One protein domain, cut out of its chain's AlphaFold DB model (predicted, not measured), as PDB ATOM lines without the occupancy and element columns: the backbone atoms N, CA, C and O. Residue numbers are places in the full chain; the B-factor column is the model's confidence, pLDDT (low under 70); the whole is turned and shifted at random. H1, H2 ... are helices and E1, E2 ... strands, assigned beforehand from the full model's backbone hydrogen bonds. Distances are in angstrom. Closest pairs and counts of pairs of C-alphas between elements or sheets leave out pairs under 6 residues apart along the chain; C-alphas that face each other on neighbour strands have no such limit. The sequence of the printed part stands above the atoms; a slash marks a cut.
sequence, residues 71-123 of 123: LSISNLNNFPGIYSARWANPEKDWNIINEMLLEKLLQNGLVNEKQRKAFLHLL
ATOM      1  N   LEU A  71      -4.144  15.123 125.281       95.81
ATOM      2  CA  LEU A  71      -3.755  13.747 125.051       95.81
ATOM      3  C   LEU A  71      -2.260  13.585 125.339       95.81
ATOM      4  O   LEU A  71      -1.435  14.294 124.767       95.81
ATOM      5  N   SER A  72      -1.906  12.602 126.161       96.75
ATOM      6  CA  SER A  72      -0.515  12.232 126.426       96.75
ATOM      7  C   SER A  72      -0.277  10.791 126.010       96.75
ATOM      8  O   SER A  72      -0.910   9.879 126.543       96.75
ATOM      9  N   ILE A  73       0.651  10.559 125.081       96.50
ATOM     10  CA  ILE A  73       1.030   9.205 124.665       96.50
ATOM     11  C   ILE A  73       2.307   8.784 125.392       96.50
ATOM     12  O   ILE A  73       3.366   9.383 125.206       96.50
ATOM     13  N   SER A  74       2.214   7.712 126.184       94.88
ATOM     14  CA  SER A  74       3.282   7.273 127.102       94.88
ATOM     15  C   SER A  74       4.606   7.049 126.369       94.88
ATOM     16  O   SER A  74       5.650   7.549 126.774       94.88
ATOM     17  N   ASN A  75       4.547   6.338 125.241       95.62
ATOM     18  CA  ASN A  75       5.729   5.967 124.461       95.62
ATOM     19  C   ASN A  75       6.180   7.061 123.482       95.62
ATOM     20  O   ASN A  75       7.107   6.841 122.709       95.62
ATOM     21  N   LEU A  76       5.540   8.230 123.516       95.62
ATOM     22  CA  LEU A  76       5.921   9.403 122.738       95.62
ATOM     23  C   LEU A  76       6.322  10.558 123.666       95.62
ATOM     24  O   LEU A  76       6.069  11.719 123.363       95.62
ATOM     25  N   ASN A  77       6.915  10.240 124.821       94.69
ATOM     26  CA  ASN A  77       7.307  11.213 125.847       94.69
ATOM     27  C   ASN A  77       6.151  12.143 126.256       94.69
ATOM     28  O   ASN A  77       6.337  13.349 126.400       94.69
ATOM     29  N   ASN A  78       4.947  11.582 126.408       95.31
ATOM     30  CA  ASN A  78       3.702  12.295 126.715       95.31
ATOM     31  C   ASN A  78       3.266  13.336 125.672       95.31
ATOM     32  O   ASN A  78       2.368  14.122 125.942       95.31
ATOM     33  N   PHE A  79       3.835  13.326 124.467       96.25
ATOM     34  CA  PHE A  79       3.343  14.137 123.356       96.25
ATOM     35  C   PHE A  79       1.911  13.719 122.951       96.25
ATOM     36  O   PHE A  79       1.618  12.518 122.974       96.25
ATOM     37  N   PRO A  80       1.041  14.652 122.510       95.81
ATOM     38  CA  PRO A  80       1.243  16.111 122.468       95.81
ATOM     39  C   PRO A  80       1.224  16.827 123.829       95.81
ATOM     40  O   PRO A  80       1.761  17.928 123.947       95.81
ATOM     41  N   GLY A  81       0.617  16.227 124.852       95.00
ATOM     42  CA  GLY A  81       0.559  16.770 126.208       95.00
ATOM     43  C   GLY A  81      -0.169  18.114 126.250       95.00
ATOM     44  O   GLY A  81      -1.203  18.289 125.598       95.00
ATOM     45  N   ILE A  82       0.393  19.087 126.968       94.50
ATOM     46  CA  ILE A  82      -0.129  20.464 127.071       94.50
ATOM     47  C   ILE A  82      -0.241  21.184 125.714       94.50
ATOM     48  O   ILE A  82      -0.936  22.187 125.597       94.50
ATOM     49  N   TYR A  83       0.409  20.673 124.664       94.19
ATOM     50  CA  TYR A  83       0.333  21.222 123.310       94.19
ATOM     51  C   TYR A  83      -0.791  20.606 122.469       94.19
ATOM     52  O   TYR A  83      -0.877  20.897 121.280       94.19
ATOM     53  N   SER A  84      -1.668  19.776 123.042       93.12
ATOM     54  CA  SER A  84      -2.704  19.035 122.301       93.12
ATOM     55  C   SER A  84      -3.562  19.892 121.372       93.12
ATOM     56  O   SER A  84      -3.856  19.456 120.263       93.12
ATOM     57  N   ALA A  85      -3.905  21.118 121.771       87.88
ATOM     58  CA  ALA A  85      -4.711  22.017 120.946       87.88
ATOM     59  C   ALA A  85      -3.910  22.789 119.875       87.88
ATOM     60  O   ALA A  85      -4.512  23.382 118.986       87.88
ATOM     61  N   ARG A  86      -2.569  22.821 119.955       90.69
ATOM     62  CA  ARG A  86      -1.721  23.718 119.138       90.69
ATOM     63  C   ARG A  86      -0.518  23.064 118.460       90.69
ATOM     64  O   ARG A  86       0.144  23.717 117.661       90.69
ATOM     65  N   TRP A  87      -0.219  21.795 118.738       94.19
ATOM     66  CA  TRP A  87       0.964  21.116 118.196       94.19
ATOM     67  C   TRP A  87       0.928  20.971 116.668       94.19
ATOM     68  O   TRP A  87       1.986  20.914 116.047       94.19
ATOM     69  N   ALA A  88      -0.271  20.912 116.081       94.12
ATOM     70  CA  ALA A  88      -0.487  20.782 114.643       94.12
ATOM     71  C   ALA A  88      -0.761  22.126 113.940       94.12
ATOM     72  O   ALA A  88      -1.030  22.146 112.745       94.12
ATOM     73  N   ASN A  89      -0.673  23.255 114.652       91.56
ATOM     74  CA  ASN A  89      -0.892  24.585 114.080       91.56
ATOM     75  C   ASN A  89       0.024  24.810 112.848       91.56
ATOM     76  O   ASN A  89       1.226  24.551 112.950       91.56
ATOM     77  N   PRO A  90      -0.488  25.305 111.700       94.06
ATOM     78  CA  PRO A  90      -1.796  25.939 111.487       94.06
ATOM     79  C   PRO A  90      -2.967  25.009 111.146       94.06
ATOM     80  O   PRO A  90      -4.065  25.518 110.918       94.06
ATOM     81  N   GLU A  91      -2.767  23.691 111.100       96.06
ATOM     82  CA  GLU A  91      -3.846  22.744 110.813       96.06
ATOM     83  C   GLU A  91      -4.910  22.771 111.922       96.06
ATOM     84  O   GLU A  91      -4.594  22.843 113.113       96.06
ATOM     85  N   LYS A  92      -6.181  22.735 111.513       90.50
ATOM     86  CA  LYS A  92      -7.356  22.771 112.395       90.50
ATOM     87  C   LYS A  92      -8.319  21.608 112.148       90.50
ATOM     88  O   LYS A  92      -9.213  21.400 112.967       90.50
ATOM     89  N   ASP A  93      -8.169  20.863 111.053       93.62
ATOM     90  CA  ASP A  93      -8.981  19.681 110.776       93.62
ATOM     91  C   ASP A  93      -8.528  18.508 111.651       93.62
ATOM     92  O   ASP A  93      -7.441  17.953 111.484       93.62
ATOM     93  N   TRP A  94      -9.387  18.097 112.584       91.06
ATOM     94  CA  TRP A  94      -9.092  17.001 113.502       91.06
ATOM     95  C   TRP A  94      -8.835  15.662 112.812       91.06
ATOM     96  O   TRP A  94      -8.099  14.851 113.369       91.06
ATOM     97  N   ASN A  95      -9.383  15.410 111.620       95.88
ATOM     98  CA  ASN A  95      -9.054  14.195 110.874       95.88
ATOM     99  C   ASN A  95      -7.584  14.220 110.448       95.88
ATOM    100  O   ASN A  95      -6.857  13.269 110.727       95.88
ATOM    101  N   ILE A  96      -7.127  15.345 109.888       96.88
ATOM    102  CA  ILE A  96      -5.733  15.533 109.466       96.88
ATOM    103  C   ILE A  96      -4.800  15.502 110.681       96.88
ATOM    104  O   ILE A  96      -3.788  14.806 110.675       96.88
ATOM    105  N   ILE A  97      -5.158  16.184 111.772       96.19
ATOM    106  CA  ILE A  97      -4.370  16.188 113.017       96.19
ATOM    107  C   ILE A  97      -4.226  14.766 113.581       96.19
ATOM    108  O   ILE A  97      -3.141  14.369 114.019       96.19
ATOM    109  N   ASN A  98      -5.304  13.980 113.564       95.31
ATOM    110  CA  ASN A  98      -5.273  12.591 114.012       95.31
ATOM    111  C   ASN A  98      -4.404  11.722 113.094       95.31
ATOM    112  O   ASN A  98      -3.624  10.913 113.598       95.31
ATOM    113  N   GLU A  99      -4.480  11.903 111.774       97.12
ATOM    114  CA  GLU A  99      -3.604  11.225 110.810       97.12
ATOM    115  C   GLU A  99      -2.130  11.565 111.055       97.12
ATOM    116  O   GLU A  99      -1.317  10.656 111.213       97.12
ATOM    117  N   MET A 100      -1.790  12.845 111.229       97.06
ATOM    118  CA  MET A 100      -0.433  13.291 111.568       97.06
ATOM    119  C   MET A 100       0.081  12.641 112.864       97.06
ATOM    120  O   MET A 100       1.255  12.276 112.975       97.06
ATOM    121  N   LEU A 101      -0.787  12.483 113.871       96.12
ATOM    122  CA  LEU A 101      -0.427  11.823 115.124       96.12
ATOM    123  C   LEU A 101      -0.182  10.325 114.911       96.12
ATOM    124  O   LEU A 101       0.795   9.784 115.432       96.12
ATOM    125  N   LEU A 102      -1.028   9.660 114.121       95.50
ATOM    126  CA  LEU A 102      -0.855   8.254 113.750       95.50
ATOM    127  C   LEU A 102       0.437   8.035 112.954       95.50
ATOM    128  O   LEU A 102       1.184   7.103 113.258       95.50
ATOM    129  N   GLU A 103       0.752   8.906 111.998       96.44
ATOM    130  CA  GLU A 103       2.017   8.889 111.261       96.44
ATOM    131  C   GLU A 103       3.213   9.036 112.202       96.44
ATOM    132  O   GLU A 103       4.172   8.268 112.114       96.44
ATOM    133  N   LYS A 104       3.140   9.962 113.164       96.31
ATOM    134  CA  LYS A 104       4.193  10.151 114.168       96.31
ATOM    135  C   LYS A 104       4.401   8.896 115.018       96.31
ATOM    136  O   LYS A 104       5.547   8.544 115.307       96.31
ATOM    137  N   LEU A 105       3.332   8.187 115.387       96.19
ATOM    138  CA  LEU A 105       3.434   6.892 116.073       96.19
ATOM    139  C   LEU A 105       4.136   5.844 115.202       96.19
ATOM    140  O   LEU A 105       5.033   5.151 115.684       96.19
ATOM    141  N   LEU A 106       3.772   5.750 113.920       95.94
ATOM    142  CA  LEU A 106       4.383   4.815 112.971       95.94
ATOM    143  C   LEU A 106       5.874   5.104 112.754       95.94
ATOM    144  O   LEU A 106       6.683   4.179 112.805       95.94
ATOM    145  N   GLN A 107       6.254   6.375 112.597       96.38
ATOM    146  CA  GLN A 107       7.650   6.809 112.455       96.38
ATOM    147  C   GLN A 107       8.510   6.454 113.678       96.38
ATOM    148  O   GLN A 107       9.709   6.231 113.544       96.38
ATOM    149  N   ASN A 108       7.899   6.359 114.863       96.19
ATOM    150  CA  ASN A 108       8.563   5.939 116.101       96.19
ATOM    151  C   ASN A 108       8.469   4.419 116.351       96.19
ATOM    152  O   ASN A 108       8.785   3.949 117.444       96.19
ATOM    153  N   GLY A 109       8.018   3.632 115.367       95.75
ATOM    154  CA  GLY A 109       7.901   2.175 115.483       95.75
ATOM    155  C   GLY A 109       6.818   1.703 116.462       95.75
ATOM    156  O   GLY A 109       6.827   0.546 116.885       95.75
ATOM    157  N   LEU A 110       5.879   2.581 116.833       95.50
ATOM    158  CA  LEU A 110       4.785   2.289 117.759       95.50
ATOM    159  C   LEU A 110       3.596   1.733 116.967       95.50
ATOM    160  O   LEU A 110       2.663   2.453 116.603       95.50
ATOM    161  N   VAL A 111       3.646   0.438 116.652       92.69
ATOM    162  CA  VAL A 111       2.704  -0.226 115.731       92.69
ATOM    163  C   VAL A 111       1.666  -1.096 116.434       92.69
ATOM    164  O   VAL A 111       0.588  -1.303 115.887       92.69
ATOM    165  N   ASN A 112       1.955  -1.590 117.641       92.12
ATOM    166  CA  ASN A 112       1.030  -2.446 118.384       92.12
ATOM    167  C   ASN A 112       0.323  -1.703 119.528       92.12
ATOM    168  O   ASN A 112       0.752  -0.643 119.976       92.12
ATOM    169  N   GLU A 113      -0.770  -2.282 120.024       88.75
ATOM    170  CA  GLU A 113      -1.620  -1.684 121.061       88.75
ATOM    171  C   GLU A 113      -0.855  -1.372 122.356       88.75
ATOM    172  O   GLU A 113      -0.966  -0.274 122.901       88.75
ATOM    173  N   LYS A 114       0.007  -2.294 122.810       89.38
ATOM    174  CA  LYS A 114       0.813  -2.109 124.030       89.38
ATOM    175  C   LYS A 114       1.761  -0.910 123.924       89.38
ATOM    176  O   LYS A 114       2.097  -0.310 124.940       89.38
ATOM    177  N   GLN A 115       2.179  -0.558 122.709       91.56
ATOM    178  CA  GLN A 115       3.041   0.588 122.429       91.56
ATOM    179  C   GLN A 115       2.284   1.919 122.316       91.56
ATOM    180  O   GLN A 115       2.919   2.970 122.319       91.56
ATOM    181  N   ARG A 116       0.951   1.896 122.207       92.56
ATOM    182  CA  ARG A 116       0.108   3.073 121.935       92.56
ATOM    183  C   ARG A 116      -0.709   3.527 123.145       92.56
ATOM    184  O   ARG A 116      -1.712   4.217 122.995       92.56
ATOM    185  N   LYS A 117      -0.280   3.156 124.354       95.12
ATOM    186  CA  LYS A 117      -0.944   3.570 125.594       95.12
ATOM    187  C   LYS A 117      -0.978   5.098 125.706       95.12
ATOM    188  O   LYS A 117       0.075   5.742 125.766       95.12
ATOM    189  N   ALA A 118      -2.180   5.649 125.806       95.88
ATOM    190  CA  ALA A 118      -2.422   7.080 125.914       95.88
ATOM    191  C   ALA A 118      -3.362   7.409 127.079       95.88
ATOM    192  O   ALA A 118      -4.105   6.548 127.553       95.88
ATOM    193  N   PHE A 119      -3.319   8.662 127.519       95.19
ATOM    194  CA  PHE A 119      -4.157   9.204 128.581       95.19
ATOM    195  C   PHE A 119      -4.788  10.514 128.124       95.19
ATOM    196  O   PHE A 119      -4.116  11.342 127.509       95.19
ATOM    197  N   LEU A 120      -6.063  10.700 128.457       94.06
ATOM    198  CA  LEU A 120      -6.714  12.001 128.395       94.06
ATOM    199  C   LEU A 120      -6.601  12.661 129.769       94.06
ATOM    200  O   LEU A 120      -6.957  12.061 130.781       94.06
ATOM    201  N   HIS A 121      -6.085  13.883 129.783       92.06
ATOM    202  CA  HIS A 121      -6.027  14.739 130.957       92.06
ATOM    203  C   HIS A 121      -7.202  15.715 130.929       92.06
ATOM    204  O   HIS A 121      -7.497  16.282 129.877       92.06
ATOM    205  N   LEU A 122      -7.841  15.900 132.082       82.94
ATOM    206  CA  LEU A 122      -8.884  16.891 132.334       82.94
ATOM    207  C   LEU A 122      -8.628  17.440 133.742       82.94
ATOM    208  O   LEU A 122      -8.943  16.755 134.717       82.94
ATOM    209  N   LEU A 123      -7.961  18.593 133.838       77.94
ATOM    210  CA  LEU A 123      -7.575  19.232 135.104       77.94
ATOM    211  C   LEU A 123      -8.072  20.672 135.181       77.94
ATOM    212  O   LEU A 123      -8.164  21.306 134.110       77.94
TER     213      LEU A 123
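What this domain is: This is residues 71 to 123 of the 123 residues of the protein "DITP/XTP pyrophosphatase" of Spiroplasma floricola 23-6 (UniProt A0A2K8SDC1). One helix, H1, makes one side of a small domain and a short two-stranded ribbon, E1 and E2, makes the other. The unnamed residues 74 to 93 and 108 to 117 link the two sides at opposite ends of H1. The printed part has 53 residues with E1, H1 and E2 in that order; the sheet, E1 - E2, is antiparallel and the class is mixed, helices and strands, with under half of the residues in named elements. It is compact, radius of gyration of the C-alphas 11.0 A, and spans 29 by 26 by 15 A.

Where its parts are: E1, residues 71 to 73, begins at C-alpha 71 (-3.755, 13.747, 125.051). H1, residues 94 to 107, is 19.6 A long. E2, residues 118 to 122, is 13.4 A long and ends at C-alpha 122 (-8.884, 16.891, 132.334).

How they stand to each other: E1 and E2 are antiparallel neighbours at 151 degrees. N 72 and O 119 are within hydrogen-bond range, 2.9 A. In H1 every O i to N i+4 pair is within range.

The domain as a whole: The printed part has no cut. The link from E1 to H1 is long, 20 residues. No printed residue is under 70 in pLDDT.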